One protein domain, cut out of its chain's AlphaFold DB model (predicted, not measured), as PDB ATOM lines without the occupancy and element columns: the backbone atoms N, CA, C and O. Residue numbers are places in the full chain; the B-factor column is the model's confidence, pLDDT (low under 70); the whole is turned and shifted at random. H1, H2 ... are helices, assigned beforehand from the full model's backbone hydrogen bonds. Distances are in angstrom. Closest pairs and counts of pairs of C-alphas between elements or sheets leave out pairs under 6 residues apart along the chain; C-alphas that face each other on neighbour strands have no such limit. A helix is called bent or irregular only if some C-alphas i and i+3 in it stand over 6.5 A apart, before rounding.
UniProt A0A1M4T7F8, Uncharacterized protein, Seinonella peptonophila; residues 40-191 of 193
ATOM      1  N   ALA A  40     125.645 148.159 196.957       96.69
ATOM      2  CA  ALA A  40     126.329 149.086 196.057       96.69
ATOM      3  C   ALA A  40     125.411 150.224 195.566       96.69
ATOM      4  O   ALA A  40     125.848 151.372 195.517       96.69
ATOM      5  N   CYS A  41     124.131 149.954 195.268       97.69
ATOM      6  CA  CYS A  41     123.169 151.009 194.914       97.69
ATOM      7  C   CYS A  41     122.908 151.977 196.077       97.69
ATOM      8  O   CYS A  41     122.806 153.179 195.842       97.69
ATOM      9  N   TYR A  42     122.811 151.467 197.309       97.12
ATOM     10  CA  TYR A  42     122.674 152.272 198.520       97.12
ATOM     11  C   TYR A  42     123.848 153.236 198.673       97.12
ATOM     12  O   TYR A  42     123.654 154.448 198.720       97.12
ATOM     13  N   HIS A  43     125.075 152.707 198.672       95.25
ATOM     14  CA  HIS A  43     126.276 153.516 198.863       95.25
ATOM     15  C   HIS A  43     126.510 154.510 197.725       95.25
ATOM     16  O   HIS A  43     126.955 155.621 197.987       95.25
ATOM     17  N   ALA A  44     126.172 154.165 196.480       94.62
ATOM     18  CA  ALA A  44     126.294 155.098 195.359       94.62
ATOM     19  C   ALA A  44     125.470 156.383 195.551       94.62
ATOM     20  O   ALA A  44     125.883 157.448 195.099       94.62
ATOM     21  N   ILE A  45     124.322 156.282 196.228       95.12
ATOM     22  CA  ILE A  45     123.476 157.428 196.565       95.12
ATOM     23  C   ILE A  45     123.943 158.048 197.886       95.12
ATOM     24  O   ILE A  45     124.312 159.220 197.909       95.12
ATOM     25  N   GLU A  46     123.994 157.273 198.972       95.12
ATOM     26  CA  GLU A  46     124.232 157.817 200.316       95.12
ATOM     27  C   GLU A  46     125.634 158.383 200.518       95.12
ATOM     28  O   GLU A  46     125.781 159.318 201.300       95.12
ATOM     29  N   ASN A  47     126.662 157.887 199.819       93.19
ATOM     30  CA  ASN A  47     128.028 158.390 200.002       93.19
ATOM     31  C   ASN A  47     128.148 159.888 199.698       93.19
ATOM     32  O   ASN A  47     129.033 160.539 200.238       93.19
ATOM     33  N   ILE A  48     127.252 160.444 198.878       91.25
ATOM     34  CA  ILE A  48     127.200 161.884 198.620       91.25
ATOM     35  C   ILE A  48     126.912 162.669 199.911       91.25
ATOM     36  O   ILE A  48     127.527 163.703 200.133       91.25
ATOM     37  N   TRP A  49     126.009 162.173 200.758       93.81
ATOM     38  CA  TRP A  49     125.664 162.785 202.043       93.81
ATOM     39  C   TRP A  49     126.653 162.385 203.139       93.81
ATOM     40  O   TRP A  49     127.128 163.234 203.885       93.81
ATOM     41  N   LEU A  50     127.007 161.096 203.205       93.94
ATOM     42  CA  LEU A  50     127.868 160.557 204.260       93.94
ATOM     43  C   LEU A  50     129.261 161.189 204.261       93.94
ATOM     44  O   LEU A  50     129.808 161.420 205.330       93.94
ATOM     45  N   GLN A  51     129.840 161.475 203.093       92.88
ATOM     46  CA  GLN A  51     131.163 162.103 203.030       92.88
ATOM     47  C   GLN A  51     131.129 163.542 203.556       92.88
ATOM     48  O   GLN A  51     131.968 163.895 204.377       92.88
ATOM     49  N   ASP A  52     130.129 164.334 203.161       92.75
ATOM     50  CA  ASP A  52     129.952 165.697 203.676       92.75
ATOM     51  C   ASP A  52     129.739 165.681 205.201       92.75
ATOM     52  O   ASP A  52     130.347 166.471 205.925       92.75
ATOM     53  N   TRP A  53     128.935 164.736 205.704       95.50
ATOM     54  CA  TRP A  53     128.708 164.557 207.138       95.50
ATOM     55  C   TRP A  53     129.981 164.160 207.893       95.50
ATOM     56  O   TRP A  53     130.329 164.795 208.884       95.50
ATOM     57  N   TYR A  54     130.716 163.152 207.420       95.31
ATOM     58  CA  TYR A  54     131.943 162.698 208.077       95.31
ATOM     59  C   TYR A  54     133.040 163.758 208.065       95.31
ATOM     60  O   TYR A  54     133.717 163.922 209.075       95.31
ATOM     61  N   SER A  55     133.178 164.527 206.983       94.00
ATOM     62  CA  SER A  55     134.109 165.658 206.953       94.00
ATOM     63  C   SER A  55     133.731 166.756 207.948       94.00
ATOM     64  O   SER A  55     134.618 167.385 208.522       94.00
ATOM     65  N   LEU A  56     132.434 166.989 208.186       94.75
ATOM     66  CA  LEU A  56     131.996 167.899 209.242       94.75
ATOM     67  C   LEU A  56     132.347 167.353 210.631       94.75
ATOM     68  O   LEU A  56     132.919 168.082 211.432       94.75
ATOM     69  N   LEU A  57     132.051 166.083 210.909       97.00
ATOM     70  CA  LEU A  57     132.368 165.471 212.203       97.00
ATOM     71  C   LEU A  57     133.868 165.479 212.503       97.00
ATOM     72  O   LEU A  57     134.259 165.814 213.615       97.00
ATOM     73  N   GLU A  58     134.701 165.164 211.511       96.75
ATOM     74  CA  GLU A  58     136.160 165.229 211.634       96.75
ATOM     75  C   GLU A  58     136.630 166.651 211.962       96.75
ATOM     76  O   GLU A  58     137.448 166.844 212.858       96.75
ATOM     77  N   LYS A  59     136.079 167.661 211.278       95.81
ATOM     78  CA  LYS A  59     136.414 169.069 211.518       95.81
ATOM     79  C   LYS A  59     136.031 169.535 212.928       95.81
ATOM     80  O   LYS A  59     136.760 170.333 213.513       95.81
ATOM     81  N   GLU A  60     134.898 169.068 213.442       96.69
ATOM     82  CA  GLU A  60     134.392 169.421 214.774       96.69
ATOM     83  C   GLU A  60     134.942 168.505 215.891       96.69
ATOM     84  O   GLU A  60     134.563 168.673 217.049       96.69
ATOM     85  N   ASP A  61     135.833 167.556 215.566       97.50
ATOM     86  CA  ASP A  61     136.397 166.554 216.489       97.50
ATOM     87  C   ASP A  61     135.313 165.729 217.220       97.50
ATOM     88  O   ASP A  61     135.360 165.488 218.430       97.50
ATOM     89  N   ILE A  62     134.282 165.313 216.478       98.00
ATOM     90  CA  ILE A  62     133.148 164.538 216.993       98.00
ATOM     91  C   ILE A  62     133.224 163.087 216.513       98.00
ATOM     92  O   ILE A  62     133.254 162.793 215.321       98.00
ATOM     93  N   GLU A  63     133.163 162.153 217.462       96.94
ATOM     94  CA  GLU A  63     133.102 160.721 217.166       96.94
ATOM     95  C   GLU A  63     131.738 160.316 216.568       96.94
ATOM     96  O   GLU A  63     130.675 160.687 217.083       96.94
ATOM     97  N   ILE A  64     131.774 159.499 215.510       95.62
ATOM     98  CA  ILE A  64     130.592 158.903 214.866       95.62
ATOM     99  C   ILE A  64     129.836 158.020 215.870       95.62
ATOM    100  O   ILE A  64     130.419 157.196 216.570       95.62
ATOM    101  N   GLY A  65     128.516 158.151 215.920       93.88
ATOM    102  CA  GLY A  65     127.624 157.437 216.832       93.88
ATOM    103  C   GLY A  65     127.576 158.022 218.244       93.88
ATOM    104  O   GLY A  65     126.836 157.515 219.093       93.88
ATOM    105  N   SER A  66     128.345 159.075 218.528       96.50
ATOM    106  CA  SER A  66     128.371 159.692 219.850       96.50
ATOM    107  C   SER A  66     127.112 160.518 220.131       96.50
ATOM    108  O   SER A  66     126.387 160.970 219.244       96.50
ATOM    109  N   LYS A  67     126.869 160.811 221.413       96.44
ATOM    110  CA  LYS A  67     125.825 161.771 221.812       96.44
ATOM    111  C   LYS A  67     126.048 163.175 221.230       96.44
ATOM    112  O   LYS A  67     125.088 163.927 221.095       96.44
ATOM    113  N   PHE A  68     127.300 163.529 220.926       97.56
ATOM    114  CA  PHE A  68     127.656 164.829 220.366       97.56
ATOM    115  C   PHE A  68     127.295 164.917 218.884       97.56
ATOM    116  O   PHE A  68     126.830 165.967 218.463       97.56
ATOM    117  N   GLU A  69     127.382 163.815 218.132       97.69
ATOM    118  CA  GLU A  69     126.866 163.749 216.755       97.69
ATOM    119  C   GLU A  69     125.364 164.060 216.724       97.69
ATOM    120  O   GLU A  69     124.905 164.883 215.934       97.69
ATOM    121  N   LYS A  70     124.592 163.464 217.644       96.12
ATOM    122  CA  LYS A  70     123.157 163.753 217.754       96.12
ATOM    123  C   LYS A  70     122.884 165.208 218.143       96.12
ATOM    124  O   LYS A  70     121.988 165.824 217.575       96.12
ATOM    125  N   LEU A  71     123.641 165.757 219.095       97.50
ATOM    126  CA  LEU A  71     123.502 167.159 219.493       97.50
ATOM    127  C   LEU A  71     123.819 168.105 218.326       97.50
ATOM    128  O   LEU A  71     123.078 169.055 218.095       97.50
ATOM    129  N   LEU A  72     124.872 167.817 217.560       98.12
ATOM    130  CA  LEU A  72     125.215 168.567 216.356       98.12
ATOM    131  C   LEU A  72     124.078 168.507 215.326       98.12
ATOM    132  O   LEU A  72     123.708 169.538 214.770       98.12
ATOM    133  N   ALA A  73     123.478 167.334 215.110       97.94
ATOM    134  CA  ALA A  73     122.329 167.195 214.219       97.94
ATOM    135  C   ALA A  73     121.123 168.046 214.668       97.94
ATOM    136  O   ALA A  73     120.451 168.647 213.830       97.94
ATOM    137  N   GLU A  74     120.861 168.140 215.977       96.88
ATOM    138  CA  GLU A  74     119.806 169.004 216.528       96.88
ATOM    139  C   GLU A  74     120.097 170.494 216.283       96.88
ATOM    140  O   GLU A  74     119.187 171.228 215.891       96.88
ATOM    141  N   VAL A  75     121.351 170.930 216.461       97.56
ATOM    142  CA  VAL A  75     121.789 172.313 216.191       97.56
ATOM    143  C   VAL A  75     121.641 172.650 214.709       97.56
ATOM    144  O   VAL A  75     120.962 173.614 214.368       97.56
ATOM    145  N   ILE A  76     122.184 171.810 213.825       96.44
ATOM    146  CA  ILE A  76     122.111 171.998 212.369       96.44
ATOM    147  C   ILE A  76     120.665 172.069 211.890       96.44
ATOM    148  O   ILE A  76     120.347 172.860 211.007       96.44
ATOM    149  N   TRP A  77     119.776 171.249 212.452       95.31
ATOM    150  CA  TRP A  77     118.362 171.306 212.101       95.31
ATOM    151  C   TRP A  77     117.702 172.616 212.552       95.31
ATOM    152  O   TRP A  77     116.893 173.180 211.815       95.31
ATOM    153  N   GLY A  78     118.060 173.119 213.737       93.69
ATOM    154  CA  GLY A  78     117.612 174.426 214.225       93.69
ATOM    155  C   GLY A  78     118.112 175.601 213.379       93.69
ATOM    156  O   GLY A  78     117.423 176.613 213.286       93.69
ATOM    157  N   GLU A  79     119.264 175.435 212.727       93.31
ATOM    158  CA  GLU A  79     119.957 176.442 211.914       93.31
ATOM    159  C   GLU A  79     120.073 175.998 210.446       93.31
ATOM    160  O   GLU A  79     121.076 176.246 209.775       93.31
ATOM    161  N   MET A  80     119.049 175.308 209.918       90.88
ATOM    162  CA  MET A  80     119.116 174.691 208.582       90.88
ATOM    163  C   MET A  80     119.458 175.690 207.464       90.88
ATOM    164  O   MET A  80     119.940 175.312 206.400       90.88
ATOM    165  N   ASP A  81     119.193 176.975 207.689       88.00
ATOM    166  CA  ASP A  81     119.486 178.073 206.782       88.00
ATOM    167  C   ASP A  81     120.965 178.427 206.656       88.00
ATOM    168  O   ASP A  81     121.357 178.978 205.627       88.00
ATOM    169  N   GLN A  82     121.769 178.057 207.648       89.81
ATOM    170  CA  GLN A  82     123.202 178.329 207.725       89.81
ATOM    171  C   GLN A  82     124.059 177.178 207.187       89.81
ATOM    172  O   GLN A  82     125.280 177.310 207.070       89.81
ATOM    173  N   HIS A  83     123.440 176.053 206.820       90.50
ATOM    174  CA  HIS A  83     124.152 174.842 206.425       90.50
ATOM    175  C   HIS A  83     123.847 174.403 204.986       90.50
ATOM    176  O   HIS A  83     122.721 174.570 204.502       90.50
ATOM    177  N   PRO A  84     124.839 173.824 204.275       89.94
ATOM    178  CA  PRO A  84     124.613 173.168 202.996       89.94
ATOM    179  C   PRO A  84     123.556 172.072 203.114       89.94
ATOM    180  O   PRO A  84     123.483 171.354 204.113       89.94
ATOM    181  N   TRP A  85     122.771 171.888 202.060       89.81
ATOM    182  CA  TRP A  85     121.655 170.951 202.098       89.81
ATOM    183  C   TRP A  85     122.052 169.489 202.358       89.81
ATOM    184  O   TRP A  85     121.274 168.753 202.962       89.81
ATOM    185  N   THR A  86     123.247 169.052 201.942       92.19
ATOM    186  CA  THR A  86     123.750 167.697 202.229       92.19
ATOM    187  C   THR A  86     123.955 167.483 203.723       92.19
ATOM    188  O   THR A  86     123.647 166.412 204.242       92.19
ATOM    189  N   ILE A  87     124.414 168.516 204.428       93.94
ATOM    190  CA  ILE A  87     124.597 168.514 205.879       93.94
ATOM    191  C   ILE A  87     123.244 168.516 206.592       93.94
ATOM    192  O   ILE A  87     123.038 167.704 207.490       93.94
ATOM    193  N   VAL A  88     122.297 169.350 206.150       93.81
ATOM    194  CA  VAL A  88     120.929 169.392 206.705       93.81
ATOM    195  C   VAL A  88     120.224 168.040 206.551       93.81
ATOM    196  O   VAL A  88     119.676 167.504 207.514       93.81
ATOM    197  N   ASP A  89     120.274 167.448 205.358       94.31
ATOM    198  CA  ASP A  89     119.676 166.139 205.080       94.31
ATOM    199  C   ASP A  89     120.344 165.005 205.873       94.31
ATOM    200  O   ASP A  89     119.682 164.028 206.233       94.31
ATOM    201  N   SER A  90     121.655 165.109 206.115       95.19
ATOM    202  CA  SER A  90     122.388 164.149 206.944       95.19
ATOM    203  C   SER A  90     121.961 164.274 208.399       95.19
ATOM    204  O   SER A  90     121.543 163.276 208.981       95.19
ATOM    205  N   ALA A  91     121.938 165.493 208.949       96.31
ATOM    206  CA  ALA A  91     121.476 165.769 210.306       96.31
ATOM    207  C   ALA A  91     120.081 165.178 210.564       96.31
ATOM    208  O   ALA A  91     119.891 164.450 211.536       96.31
ATOM    209  N   LEU A  92     119.130 165.385 209.649       95.00
ATOM    210  CA  LEU A  92     117.782 164.812 209.748       95.00
ATOM    211  C   LEU A  92     117.769 163.287 209.903       95.00
ATOM    212  O   LEU A  92     116.944 162.765 210.652       95.00
ATOM    213  N   SER A  93     118.698 162.576 209.260       94.44
ATOM    214  CA  SER A  93     118.779 161.114 209.357       94.44
ATOM    215  C   SER A  93     119.234 160.597 210.730       94.44
ATOM    216  O   SER A  93     119.041 159.421 211.037       94.44
ATOM    217  N   HIS A  94     119.771 161.478 211.582       95.69
ATOM    218  CA  HIS A  94     120.126 161.187 212.976       95.69
ATOM    219  C   HIS A  94     119.032 161.601 213.975       95.69
ATOM    220  O   HIS A  94     119.134 161.304 215.173       95.69
ATOM    221  N   LEU A  95     117.976 162.274 213.511       96.31
ATOM    222  CA  LEU A  95     116.890 162.769 214.349       96.31
ATOM    223  C   LEU A  95     115.665 161.858 214.283       96.31
ATOM    224  O   LEU A  95     115.303 161.301 213.247       96.31
ATOM    225  N   TYR A  96     114.982 161.756 215.420       96.38
ATOM    226  CA  TYR A  96     113.733 161.017 215.550       96.38
ATOM    227  C   TYR A  96     112.598 161.985 215.853       96.38
ATOM    228  O   TYR A  96     112.722 162.870 216.701       96.38
ATOM    229  N   CYS A  97     111.480 161.785 215.167       96.62
ATOM    230  CA  CYS A  97     110.245 162.521 215.372       96.62
ATOM    231  C   CYS A  97     109.727 162.317 216.800       96.62
ATOM    232  O   CYS A  97     109.571 161.179 217.253       96.62
ATOM    233  N   LYS A  98     109.412 163.407 217.506       95.50
ATOM    234  CA  LYS A  98     108.928 163.341 218.894       95.50
ATOM    235  C   LYS A  98     107.500 162.804 218.978       95.50
ATOM    236  O   LYS A  98     107.114 162.275 220.016       95.50
ATOM    237  N   VAL A  99     106.737 162.899 217.888       96.81
ATOM    238  CA  VAL A  99     105.347 162.425 217.808       96.81
ATOM    239  C   VAL A  99     105.243 160.956 217.400       96.81
ATOM    240  O   VAL A  99     104.489 160.208 218.014       96.81
ATOM    241  N   CYS A 100     105.953 160.529 216.351       96.69
ATOM    242  CA  CYS A 100     105.806 159.173 215.799       96.69
ATOM    243  C   CYS A 100     107.011 158.257 216.035       96.69
ATOM    244  O   CYS A 100     106.974 157.107 215.599       96.69
ATOM    245  N   SER A 101     108.082 158.760 216.659       96.62
ATOM    246  CA  SER A 101     109.320 158.029 216.981       96.62
ATOM    247  C   SER A 101     110.057 157.395 215.793       96.62
ATOM    248  O   SER A 101     111.027 156.675 215.997       96.62
ATOM    249  N   ASN A 102     109.633 157.662 214.555       95.56
ATOM    250  CA  ASN A 102     110.366 157.285 213.348       95.56
ATOM    251  C   ASN A 102     111.422 158.349 213.018       95.56
ATOM    252  O   ASN A 102     111.403 159.438 213.593       95.56
ATOM    253  N   GLU A 103     112.301 158.056 212.056       95.12
ATOM    254  CA  GLU A 103     113.222 159.047 211.481       95.12
ATOM    255  C   GLU A 103     112.459 160.325 211.089       95.12
ATOM    256  O   GLU A 103     111.359 160.260 210.517       95.12
ATOM    257  N   LEU A 104     113.001 161.487 211.451       95.38
ATOM    258  CA  LEU A 104     112.333 162.769 211.262       95.38
ATOM    259  C   LEU A 104     112.078 163.033 209.768       95.38
ATOM    260  O   LEU A 104     112.972 162.928 208.939       95.38
ATOM    261  N   GLY A 105     110.826 163.347 209.414       92.50
ATOM    262  CA  GLY A 105     110.420 163.563 208.019       92.50
ATOM    263  C   GLY A 105     110.031 162.293 207.246       92.50
ATOM    264  O   GLY A 105     109.549 162.389 206.117       92.50
ATOM    265  N   SER A 106     110.140 161.104 207.849       94.38
ATOM    266  CA  SER A 106     109.793 159.841 207.177       94.38
ATOM    267  C   SER A 106     108.284 159.622 206.986       94.38
ATOM    268  O   SER A 106     107.880 158.985 206.015       94.38
ATOM    269  N   GLN A 107     107.430 160.160 207.870       94.50
ATOM    270  CA  GLN A 107     105.979 159.890 207.930       94.50
ATOM    271  C   GLN A 107     105.102 161.056 207.417       94.50
ATOM    272  O   GLN A 107     104.170 161.484 208.099       94.50
ATOM    273  N   ILE A 108     105.366 161.559 206.204       88.44
ATOM    274  CA  ILE A 108     104.832 162.826 205.639       88.44
ATOM    275  C   ILE A 108     103.292 162.943 205.657       88.44
ATOM    276  O   ILE A 108     102.764 164.040 205.715       88.44
ATOM    277  N   ARG A 109     102.546 161.831 205.608       88.19
ATOM    278  CA  ARG A 109     101.061 161.834 205.578       88.19
ATOM    279  C   ARG A 109     100.405 161.237 206.819       88.19
ATOM    280  O   ARG A 109      99.190 161.071 206.862       88.19
ATOM    281  N   LYS A 110     101.218 160.805 207.779       93.88
ATOM    282  CA  LYS A 110     100.769 160.084 208.979       93.88
ATOM    283  C   LYS A 110     101.166 160.799 210.267       93.88
ATOM    284  O   LYS A 110     100.718 160.404 211.337       93.88
ATOM    285  N   CYS A 111     102.011 161.822 210.178       97.50
ATOM    286  CA  CYS A 111     102.507 162.579 211.313       97.50
ATOM    287  C   CYS A 111     102.705 164.043 210.914       97.50
ATOM    288  O   CYS A 111     103.481 164.328 210.004       97.50
ATOM    289  N   TYR A 112     102.047 164.955 211.633       96.69
ATOM    290  CA  TYR A 112     102.113 166.388 211.345       96.69
ATOM    291  C   TYR A 112     103.544 166.940 211.450       96.69
ATOM    292  O   TYR A 112     103.949 167.740 210.620       96.69
ATOM    293  N   GLU A 113     104.342 166.479 212.423       96.19
ATOM    294  CA  GLU A 113     105.729 166.933 212.602       96.19
ATOM    295  C   GLU A 113     106.596 166.528 211.400       96.19
ATOM    296  O   GLU A 113     107.355 167.339 210.871       96.19
ATOM    297  N   CYS A 114     106.424 165.299 210.901       96.75
ATOM    298  CA  CYS A 114     107.107 164.846 209.688       96.75
ATOM    299  C   CYS A 114     106.631 165.592 208.433       96.75
ATOM    300  O   CYS A 114     107.437 165.856 207.545       96.75
ATOM    301  N   GLU A 115     105.344 165.932 208.349       95.62
ATOM    302  CA  GLU A 115     104.794 166.737 207.255       95.62
ATOM    303  C   GLU A 115     105.367 168.161 207.253       95.62
ATOM    304  O   GLU A 115     105.778 168.664 206.210       95.62
ATOM    305  N   THR A 116     105.461 168.798 208.424       95.50
ATOM    306  CA  THR A 116     106.075 170.123 208.578       95.50
ATOM    307  C   THR A 116     107.538 170.112 208.146       95.50
ATOM    308  O   THR A 116     107.939 170.965 207.360       95.50
ATOM    309  N   VAL A 117     108.320 169.127 208.598       94.81
ATOM    310  CA  VAL A 117     109.724 168.951 208.182       94.81
ATOM    311  C   VAL A 117     109.827 168.839 206.662       94.81
ATOM    312  O   VAL A 117     110.597 169.571 206.048       94.81
ATOM    313  N   TYR A 118     109.013 167.976 206.048       93.38
ATOM    314  CA  TYR A 118     108.990 167.796 204.596       93.38
ATOM    315  C   TYR A 118     108.704 169.110 203.858       93.38
ATOM    316  O   TYR A 118     109.413 169.454 202.917       93.38
ATOM    317  N   ASN A 119     107.705 169.873 204.302       92.94
ATOM    318  CA  ASN A 119     107.361 171.150 203.678       92.94
ATOM    319  C   ASN A 119     108.468 172.202 203.847       92.94
ATOM    320  O   ASN A 119     108.763 172.926 202.897       92.94
ATOM    321  N   ASN A 120     109.112 172.262 205.016       92.56
ATOM    322  CA  ASN A 120     110.204 173.203 205.285       92.56
ATOM    323  C   ASN A 120     111.424 172.939 204.397       92.56
ATOM    324  O   ASN A 120     112.018 173.885 203.882       92.56
ATOM    325  N   ILE A 121     111.766 171.667 204.177       92.19
ATOM    326  CA  ILE A 121     112.890 171.279 203.317       92.19
ATOM    327  C   ILE A 121     112.659 171.748 201.884       92.19
ATOM    328  O   ILE A 121     113.537 172.370 201.301       92.19
ATOM    329  N   TRP A 122     111.474 171.532 201.313       91.62
ATOM    330  CA  TRP A 122     111.228 171.988 199.941       91.62
ATOM    331  C   TRP A 122     111.063 173.500 199.837       91.62
ATOM    332  O   TRP A 122     111.428 174.072 198.813       91.62
ATOM    333  N   GLY A 123     110.572 174.160 200.891       90.56
ATOM    334  CA  GLY A 123     110.628 175.618 201.001       90.56
ATOM    335  C   GLY A 123     112.065 176.138 200.883       90.56
ATOM    336  O   GLY A 123     112.326 177.024 200.071       90.56
ATOM    337  N   TYR A 124     113.003 175.517 201.608       89.25
ATOM    338  CA  TYR A 124     114.433 175.817 201.501       89.25
ATOM    339  C   TYR A 124     114.952 175.635 200.068       89.25
ATOM    340  O   TYR A 124     115.647 176.517 199.566       89.25
ATOM    341  N   ASP A 125     114.610 174.535 199.385       91.12
ATOM    342  CA  ASP A 125     115.062 174.279 198.006       91.12
ATOM    343  C   ASP A 125     114.629 175.392 197.066       91.12
ATOM    344  O   ASP A 125     115.455 175.935 196.336       91.12
ATOM    345  N   TYR A 126     113.347 175.761 197.101       91.19
ATOM    346  CA  TYR A 126     112.822 176.803 196.225       91.19
ATOM    347  C   TYR A 126     113.503 178.153 196.461       91.19
ATOM    348  O   TYR A 126     113.811 178.857 195.496       91.19
ATOM    349  N   GLU A 127     113.789 178.502 197.715       90.81
ATOM    350  CA  GLU A 127     114.535 179.718 198.042       90.81
ATOM    351  C   GLU A 127     115.991 179.648 197.558       90.81
ATOM    352  O   GLU A 127     116.455 180.567 196.882       90.81
ATOM    353  N   ALA A 128     116.703 178.551 197.835       89.69
ATOM    354  CA  ALA A 128     118.091 178.363 197.415       89.69
ATOM    355  C   ALA A 128     118.234 178.351 195.883       89.69
ATOM    356  O   ALA A 128     119.165 178.950 195.340       89.69
ATOM    357  N   MET A 129     117.292 177.728 195.172       90.56
ATOM    358  CA  MET A 129     117.225 177.744 193.710       90.56
ATOM    359  C   MET A 129     116.958 179.154 193.172       90.56
ATOM    360  O   MET A 129     117.624 179.584 192.233       90.56
ATOM    361  N   GLY A 130     116.045 179.911 193.793       90.38
ATOM    362  CA  GLY A 130     115.779 181.310 193.437       90.38
ATOM    363  C   GLY A 130     116.992 182.234 193.614       90.38
ATOM    364  O   GLY A 130     117.105 183.241 192.917       90.38
ATOM    365  N   GLN A 131     117.918 181.868 194.503       89.62
ATOM    366  CA  GLN A 131     119.189 182.562 194.733       89.62
ATOM    367  C   GLN A 131     120.351 182.028 193.874       89.62
ATOM    368  O   GLN A 131     121.453 182.565 193.943       89.62
ATOM    369  N   GLY A 132     120.142 180.971 193.079       88.81
ATOM    370  CA  GLY A 132     121.208 180.315 192.311       88.81
ATOM    371  C   GLY A 132     122.198 179.505 193.160       88.81
ATOM    372  O   GLY A 132     123.257 179.127 192.667       88.81
ATOM    373  N   MET A 133     121.861 179.223 194.421       88.62
ATOM    374  CA  MET A 133     122.692 178.460 195.366       88.62
ATOM    375  C   MET A 133     122.419 176.950 195.310       88.62
ATOM    376  O   MET A 133     123.156 176.162 195.908       88.62
ATOM    377  N   MET A 134     121.383 176.553 194.564       89.81
ATOM    378  CA  MET A 134     121.032 175.172 194.252       89.81
ATOM    379  C   MET A 134     120.629 175.037 192.782       89.81
ATOM    380  O   MET A 134     119.839 175.826 192.268       89.81
ATOM    381  N   MET A 135     121.135 173.999 192.120       90.19
ATOM    382  CA  MET A 135     120.787 173.670 190.735       90.19
ATOM    383  C   MET A 135     119.655 172.633 190.670       90.19
ATOM    384  O   MET A 135     119.526 171.787 191.557       90.19
ATOM    385  N   ASP A 136     118.904 172.598 189.563       91.75
ATOM    386  CA  ASP A 136     117.792 171.647 189.353       91.75
ATOM    387  C   ASP A 136     118.195 170.182 189.611       91.75
ATOM    388  O   ASP A 136     117.441 169.390 190.176       91.75
ATOM    389  N   HIS A 137     119.413 169.800 189.210       91.56
ATOM    390  CA  HIS A 137     119.915 168.435 189.383       91.56
ATOM    391  C   HIS A 137     120.292 168.091 190.831       91.56
ATOM    392  O   HIS A 137     120.562 166.934 191.149       91.56
ATOM    393  N   GLU A 138     120.443 169.086 191.703       92.38
ATOM    394  CA  GLU A 138     120.675 168.890 193.139       92.38
ATOM    395  C   GLU A 138     119.339 168.676 193.829       92.38
ATOM    396  O   GLU A 138     119.171 167.653 194.487       92.38
ATOM    397  N   HIS A 139     118.364 169.544 193.548       93.94
ATOM    398  CA  HIS A 139     116.982 169.364 193.981       93.94
ATOM    399  C   HIS A 139     116.445 167.978 193.591       93.94
ATOM    400  O   HIS A 139     115.993 167.212 194.441       93.94
ATOM    401  N   ALA A 140     116.581 167.584 192.321       94.50
ATOM    402  CA  ALA A 140     116.134 166.271 191.863       94.50
ATOM    403  C   ALA A 140     116.839 165.108 192.581       94.50
ATOM    404  O   ALA A 140     116.209 164.095 192.875       94.50
ATOM    405  N   LEU A 141     118.135 165.240 192.882       93.88
ATOM    406  CA  LEU A 141     118.879 164.217 193.618       93.88
ATOM    407  C   LEU A 141     118.343 164.072 195.050       93.88
ATOM    408  O   LEU A 141     118.149 162.947 195.514       93.88
ATOM    409  N   ARG A 142     118.046 165.190 195.721       94.38
ATOM    410  CA  ARG A 142     117.443 165.199 197.060       94.38
ATOM    411  C   ARG A 142     116.055 164.584 197.071       94.38
ATOM    412  O   ARG A 142     115.805 163.681 197.865       94.38
ATOM    413  N   VAL A 143     115.179 165.004 196.156       95.38
ATOM    414  CA  VAL A 143     113.825 164.442 196.038       95.38
ATOM    415  C   VAL A 143     113.895 162.946 195.740       95.38
ATOM    416  O   VAL A 143     113.204 162.160 196.385       95.38
ATOM    417  N   GLY A 144     114.760 162.532 194.811       96.12
ATOM    418  CA  GLY A 144     114.953 161.126 194.469       96.12
ATOM    419  C   GLY A 144     115.404 160.289 195.657       96.12
ATOM    420  O   GLY A 144     114.774 159.272 195.953       96.12
ATOM    421  N   ARG A 145     116.426 160.740 196.395       95.44
ATOM    422  CA  ARG A 145     116.843 160.086 197.643       95.44
ATOM    423  C   ARG A 145     115.690 160.004 198.636       95.44
ATOM    424  O   ARG A 145     115.433 158.922 199.156       95.44
ATOM    425  N   TRP A 146     114.988 161.109 198.885       95.81
ATOM    426  CA  TRP A 146     113.906 161.165 199.868       95.81
ATOM    427  C   TRP A 146     112.788 160.171 199.542       95.81
ATOM    428  O   TRP A 146     112.391 159.367 200.389       95.81
ATOM    429  N   VAL A 147     112.332 160.161 198.285       96.50
ATOM    430  CA  VAL A 147     111.273 159.257 197.824       96.50
ATOM    431  C   VAL A 147     111.700 157.797 197.926       96.50
ATOM    432  O   VAL A 147     110.908 156.951 198.350       96.50
ATOM    433  N   LEU A 148     112.939 157.488 197.545       96.81
ATOM    434  CA  LEU A 148     113.457 156.123 197.580       96.81
ATOM    435  C   LEU A 148     113.776 155.647 199.005       96.81
ATOM    436  O   LEU A 148     113.690 154.446 199.257       96.81
ATOM    437  N   ARG A 149     114.101 156.558 199.932       95.12
ATOM    438  CA  ARG A 149     114.339 156.269 201.358       95.12
ATOM    439  C   ARG A 149     113.041 156.006 202.110       95.12
ATOM    440  O   ARG A 149     112.984 155.096 202.932       95.12
ATOM    441  N   PHE A 150     111.974 156.731 201.774       94.75
ATOM    442  CA  PHE A 150     110.668 156.604 202.425       94.75
ATOM    443  C   PHE A 150     109.556 156.194 201.448       94.75
ATOM    444  O   PHE A 150     108.529 156.871 201.352       94.75
ATOM    445  N   PRO A 151     109.681 155.050 200.746       94.75
ATOM    446  CA  PRO A 151     108.758 154.685 199.670       94.75
ATOM    447  C   PRO A 151     107.308 154.524 200.147       94.75
ATOM    448  O   PRO A 151     106.374 154.725 199.378       94.75
ATOM    449  N   HIS A 152     107.107 154.210 201.430       92.81
ATOM    450  CA  HIS A 152     105.793 154.074 202.061       92.81
ATOM    451  C   HIS A 152     105.025 155.402 202.210       92.81
ATOM    452  O   HIS A 152     103.817 155.377 202.446       92.81
ATOM    453  N   SER A 153     105.707 156.542 202.086       93.38
ATOM    454  CA  SER A 153     105.120 157.886 202.191       93.38
ATOM    455  C   SER A 153     104.788 158.509 200.831       93.38
ATOM    456  O   SER A 153     104.208 159.596 200.767       93.38
ATOM    457  N   HIS A 154     105.086 157.804 199.735       93.44
ATOM    458  CA  HIS A 154     104.874 158.266 198.367       93.44
ATOM    459  C   HIS A 154     104.003 157.296 197.563       93.44
ATOM    460  O   HIS A 154     103.766 156.152 197.949       93.44
ATOM    461  N   SER A 155     103.487 157.762 196.422       93.06
ATOM    462  CA  SER A 155     102.735 156.883 195.526       93.06
ATOM    463  C   SER A 155     103.659 155.819 194.926       93.06
ATOM    464  O   SER A 155     104.822 156.106 194.630       93.06
ATOM    465  N   LYS A 156     103.135 154.612 194.677       93.31
ATOM    466  CA  LYS A 156     103.908 153.531 194.042       93.31
ATOM    467  C   LYS A 156     104.514 153.976 192.704       93.31
ATOM    468  O   LYS A 156     105.680 153.702 192.442       93.31
ATOM    469  N   TYR A 157     103.761 154.739 191.909       94.56
ATOM    470  CA  TYR A 157     104.232 155.297 190.638       94.56
ATOM    471  C   TYR A 157     105.396 156.277 190.814       94.56
ATOM    472  O   TYR A 157     106.357 156.226 190.052       94.56
ATOM    473  N   SER A 158     105.347 157.141 191.835       93.75
ATOM    474  CA  SER A 158     106.455 158.053 192.152       93.75
ATOM    475  C   SER A 158     107.716 157.277 192.515       93.75
ATOM    476  O   SER A 158     108.788 157.602 192.018       93.75
ATOM    477  N   VAL A 159     107.589 156.231 193.336       95.81
ATOM    478  CA  VAL A 159     108.723 155.380 193.720       95.81
ATOM    479  C   VAL A 159     109.332 154.705 192.490       95.81
ATOM    480  O   VAL A 159     110.543 154.765 192.307       95.81
ATOM    481  N   VAL A 160     108.513 154.109 191.616       95.31
ATOM    482  CA  VAL A 160     108.996 153.480 190.372       95.31
ATOM    483  C   VAL A 160     109.657 154.507 189.447       95.31
ATOM    484  O   VAL A 160     110.755 154.264 188.952       95.31
ATOM    485  N   GLY A 161     109.049 155.683 189.266       94.88
ATOM    486  CA  GLY A 161     109.617 156.762 188.454       94.88
ATOM    487  C   GLY A 161     110.985 157.213 188.956       94.88
ATOM    488  O   GLY A 161     111.923 157.339 188.168       94.88
ATOM    489  N   TRP A 162     111.136 157.382 190.269       96.44
ATOM    490  CA  TRP A 162     112.424 157.724 190.868       96.44
ATOM    491  C   TRP A 162     113.447 156.595 190.791       96.44
ATOM    492  O   TRP A 162     114.614 156.894 190.559       96.44
ATOM    493  N   LYS A 163     113.045 155.319 190.876       95.81
ATOM    494  CA  LYS A 163     113.965 154.194 190.635       95.81
ATOM    495  C   LYS A 163     114.576 154.266 189.237       95.81
ATOM    496  O   LYS A 163     115.787 154.147 189.106       95.81
ATOM    497  N   PHE A 164     113.769 154.527 188.209       93.44
ATOM    498  CA  PHE A 164     114.275 154.671 186.839       93.44
ATOM    499  C   PHE A 164     115.083 155.954 186.616       93.44
ATOM    500  O   PHE A 164     115.991 155.972 185.791       93.44
ATOM    501  N   SER A 165     114.773 157.021 187.352       95.06
ATOM    502  CA  SER A 165     115.411 158.327 187.155       95.06
ATOM    503  C   SER A 165     116.734 158.460 187.908       95.06
ATOM    504  O   SER A 165     117.651 159.118 187.416       95.06
ATOM    505  N   ILE A 166     116.865 157.843 189.091       96.38
ATOM    506  CA  ILE A 166     118.013 158.063 189.979       96.38
ATOM    507  C   ILE A 166     119.375 157.731 189.343       96.38
ATOM    508  O   ILE A 166     120.291 158.525 189.554       96.38
ATOM    509  N   PRO A 167     119.544 156.687 188.498       96.38
ATOM    510  CA  PRO A 167     120.833 156.423 187.862       96.38
ATOM    511  C   PRO A 167     121.287 157.575 186.956       96.38
ATOM    512  O   PRO A 167     122.467 157.911 186.939       96.38
ATOM    513  N   LEU A 168     120.357 158.228 186.246       95.81
ATOM    514  CA  LEU A 168     120.645 159.401 185.411       95.81
ATOM    515  C   LEU A 168     120.919 160.649 186.264       95.81
ATOM    516  O   LEU A 168     121.860 161.398 185.999       95.81
ATOM    517  N   VAL A 169     120.125 160.855 187.316       95.38
ATOM    518  CA  VAL A 169     120.270 161.992 188.242       95.38
ATOM    519  C   VAL A 169     121.611 161.945 188.979       95.38
ATOM    520  O   VAL A 169     122.239 162.987 189.184       95.38
ATOM    521  N   LEU A 170     122.114 160.746 189.295       94.88
ATOM    522  CA  LEU A 170     123.455 160.552 189.851       94.88
ATOM    523  C   LEU A 170     124.556 161.079 188.929       94.88
ATOM    524  O   LEU A 170     125.586 161.509 189.435       94.88
ATOM    525  N   THR A 171     124.338 161.150 187.611       94.50
ATOM    526  CA  THR A 171     125.300 161.750 186.672       94.50
ATOM    527  C   THR A 171     125.153 163.268 186.538       94.50
ATOM    528  O   THR A 171     125.802 163.888 185.696       94.50
ATOM    529  N   GLY A 172     124.242 163.882 187.295       92.81
ATOM    530  CA  GLY A 172     123.888 165.297 187.199       92.81
ATOM    531  C   GLY A 172     123.080 165.675 185.965       92.81
ATOM    532  O   GLY A 172     122.940 166.860 185.676       92.81
ATOM    533  N   LYS A 173     122.538 164.686 185.254       94.06
ATOM    534  CA  LYS A 173     121.619 164.899 184.137       94.06
ATOM    535  C   LYS A 173     120.184 164.766 184.628       94.06
ATOM    536  O   LYS A 173     119.909 164.040 185.577       94.06
ATOM    537  N   LEU A 174     119.273 165.447 183.949       93.75
ATOM    538  CA  LEU A 174     117.841 165.344 184.193       93.75
ATOM    539  C   LEU A 174     117.131 164.931 182.909       93.75
ATOM    540  O   LEU A 174     117.551 165.372 181.836       93.75
ATOM    541  N   PRO A 175     116.055 164.131 182.999       88.25
ATOM    542  CA  PRO A 175     115.141 164.007 181.880       88.25
ATOM    543  C   PRO A 175     114.517 165.378 181.600       88.25
ATOM    544  O   PRO A 175     114.218 166.153 182.515       88.25
ATOM    545  N   SER A 176     114.277 165.676 180.330       89.12
ATOM    546  CA  SER A 176     113.409 166.781 179.948       89.12
ATOM    547  C   SER A 176     111.999 166.573 180.510       89.12
ATOM    548  O   SER A 176     111.576 165.459 180.833       89.12
ATOM    549  N   LYS A 177     111.217 167.656 180.586       88.94
ATOM    550  CA  LYS A 177     109.819 167.584 181.043       88.94
ATOM    551  C   LYS A 177     108.993 166.586 180.221       88.94
ATOM    552  O   LYS A 177     108.164 165.880 180.787       88.94
ATOM    553  N   ILE A 178     109.240 166.517 178.911       92.12
ATOM    554  CA  ILE A 178     108.546 165.605 177.993       92.12
ATOM    555  C   ILE A 178     108.929 164.153 178.298       92.12
ATOM    556  O   ILE A 178     108.042 163.324 178.488       92.12
ATOM    557  N   GLU A 179     110.224 163.854 178.422       91.00
ATOM    558  CA  GLU A 179     110.706 162.504 178.752       91.00
ATOM    559  C   GLU A 179     110.173 162.032 180.111       91.00
ATOM    560  O   GLU A 179     109.729 160.890 180.242       91.00
ATOM    561  N   ALA A 180     110.137 162.914 181.114       89.00
ATOM    562  CA  ALA A 180     109.584 162.602 182.430       89.00
ATOM    563  C   ALA A 180     108.079 162.280 182.365       89.00
ATOM    564  O   ALA A 180     107.617 161.322 182.990       89.00
ATOM    565  N   GLN A 181     107.305 163.045 181.587       90.06
ATOM    566  CA  GLN A 181     105.873 162.803 181.389       90.06
ATOM    567  C   GLN A 181     105.607 161.491 180.644       90.06
ATOM    568  O   GLN A 181     104.760 160.710 181.077       90.06
ATOM    569  N   GLN A 182     106.351 161.225 179.568       91.88
ATOM    570  CA  GLN A 182     106.248 159.981 178.799       91.88
ATOM    571  C   GLN A 182     106.593 158.764 179.658       91.88
ATOM    572  O   GLN A 182     105.826 157.804 179.702       91.88
ATOM    573  N   THR A 183     107.690 158.844 180.416       90.12
ATOM    574  CA  THR A 183     108.097 157.797 181.363       90.12
ATOM    575  C   THR A 183     107.000 157.537 182.392       90.12
ATOM    576  O   THR A 183     106.660 156.390 182.664       90.12
ATOM    577  N   MET A 184     106.388 158.590 182.937       90.94
ATOM    578  CA  MET A 184     105.310 158.446 183.914       90.94
ATOM    579  C   MET A 184     104.028 157.847 183.312       90.94
ATOM    580  O   MET A 184     103.355 157.078 183.999       90.94
ATOM    581  N   SER A 185     103.683 158.169 182.059       92.38
ATOM    582  CA  SER A 185     102.560 157.525 181.353       92.38
ATOM    583  C   SER A 185     102.824 156.035 181.188       92.38
ATOM    584  O   SER A 185     102.039 155.214 181.656       92.38
ATOM    585  N   TRP A 186     103.997 155.695 180.648       93.06
ATOM    586  CA  TRP A 186     104.410 154.313 180.448       93.06
ATOM    587  C   TRP A 186     104.421 153.519 181.762       93.06
ATOM    588  O   TRP A 186     103.909 152.402 181.806       93.06
ATOM    589  N   ILE A 187     104.915 154.103 182.861       92.62
ATOM    590  CA  ILE A 187     104.887 153.466 184.186       92.62
ATOM    591  C   ILE A 187     103.452 153.162 184.622       92.62
ATOM    592  O   ILE A 187     103.176 152.057 185.076       92.62
ATOM    593  N   LYS A 188     102.530 154.120 184.497       90.44
ATOM    594  CA  LYS A 188     101.130 153.922 184.904       90.44
ATOM    595  C   LYS A 188     100.421 152.863 184.060       90.44
ATOM    596  O   LYS A 188      99.567 152.159 184.585       90.44
ATOM    597  N   GLU A 189     100.776 152.756 182.783       91.31
ATOM    598  CA  GLU A 189     100.226 151.763 181.855       91.31
ATOM    599  C   GLU A 189     100.771 150.349 182.108       91.31
ATOM    600  O   GLU A 189     100.031 149.379 181.968       91.31
ATOM    601  N   ASN A 190     102.049 150.219 182.488       88.81
ATOM    602  CA  ASN A 190     102.745 148.924 182.543       88.81
ATOM    603  C   ASN A 190     102.943 148.377 183.963       88.81
ATOM    604  O   ASN A 190     103.161 147.181 184.139       88.81
ATOM    605  N   PHE A 191     102.848 149.224 184.986       81.06
ATOM    606  CA  PHE A 191     102.933 148.822 186.385       81.06
ATOM    607  C   PHE A 191     101.559 148.984 187.037       81.06
ATOM    608  O   PHE A 191     101.323 149.925 187.794       81.06
TER     609      PHE A 191
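AT A GLANCE: This is residues 40 to 191 of the 193 residues of an uncharacterized protein of Seinonella peptonophila (UniProt A0A1M4T7F8). Crossed helices make a row, in which H2, H3, H5, H6 and H7 succeed one another along the longest axis, with H3 and H5 in the middle. H1 crosses H3 on one side of that middle and H4 lies on the other side, while H2 is at one end of the row and H7 at the other. The printed part has 152 residues with seven named helices, H1 to H7 in order along the chain, and no named strand; its class is all helix. It is compact, with a radius of gyration of the C-alphas of 16.2 A, and spans 50 by 34 by 32 A.

IN THESE COORDINATES: H1, the longest helix by residues, covers residues 40 to 59 and 27.2 A, from C-alpha 40 at (126.329, 149.086, 196.057). It has a kink of 54 degrees near residue 47, and is neither bent nor irregular, but only just: C-alphas 45 and 48 are 6.2 A apart. H2 is residues 67 to 78 and H3 residues 85 to 93. H4, residues 112 to 130, runs 27.0 A from C-alpha 112 at (102.113, 166.388, 211.345). H5 is residues 136 to 149, 19.8 A long. H6, residues 156 to 169, is only just irregular, with C-alphas 164 and 167 6.9 A apart. H7, residues 177 to 190, is 20.0 A long and ends with C-alpha 190 at (102.745, 148.924, 182.543).

HOW THE PARTS SIT: With residues 48 to 53 alone, H1 touches H3, about perpendicular at 81 degrees; their closest C-alphas, of Trp 49 and Thr 86, are 5.3 A apart. H2 touches H3 at a steep tilt of 55 degrees, opposite ways, closest at the C-alphas of Ala 73 and Ala 91, 4.3 A. H3 is near H4 and near H5. H4 and H5 are close but not clearly touching, at a shallow tilt of 17 degrees, opposite ways; their closest C-alphas, of Asp 125 and His 139, are 6.6 A apart. H5 touches H6 at a steep tilt of 47 degrees, closest at the C-alphas of Gly 144 and Trp 162, 5.6 A. H6 and H7 form a helical hairpin and touch, closest at the C-alphas of Gly 161 and Met 184, 6.5 A. Among the pairs that stay apart are H1 and H4, and H2 and H7. In H2, H3, H4, H5 and H7 every O i to N i+4 pair is within hydrogen-bond range; in H1 13 of 16 are, and in H6 8 of 10.

THE WHOLE: The two C-alphas farthest apart, of Asp 61 and Glu 189, are 52.2 A from each other. The printed part has no cut. The link from H3 to H4, residues 94 to 111, is long; that from H4 to H5 is tight. The mean pLDDT of the printed part is 93.8, and no printed residue is under 70.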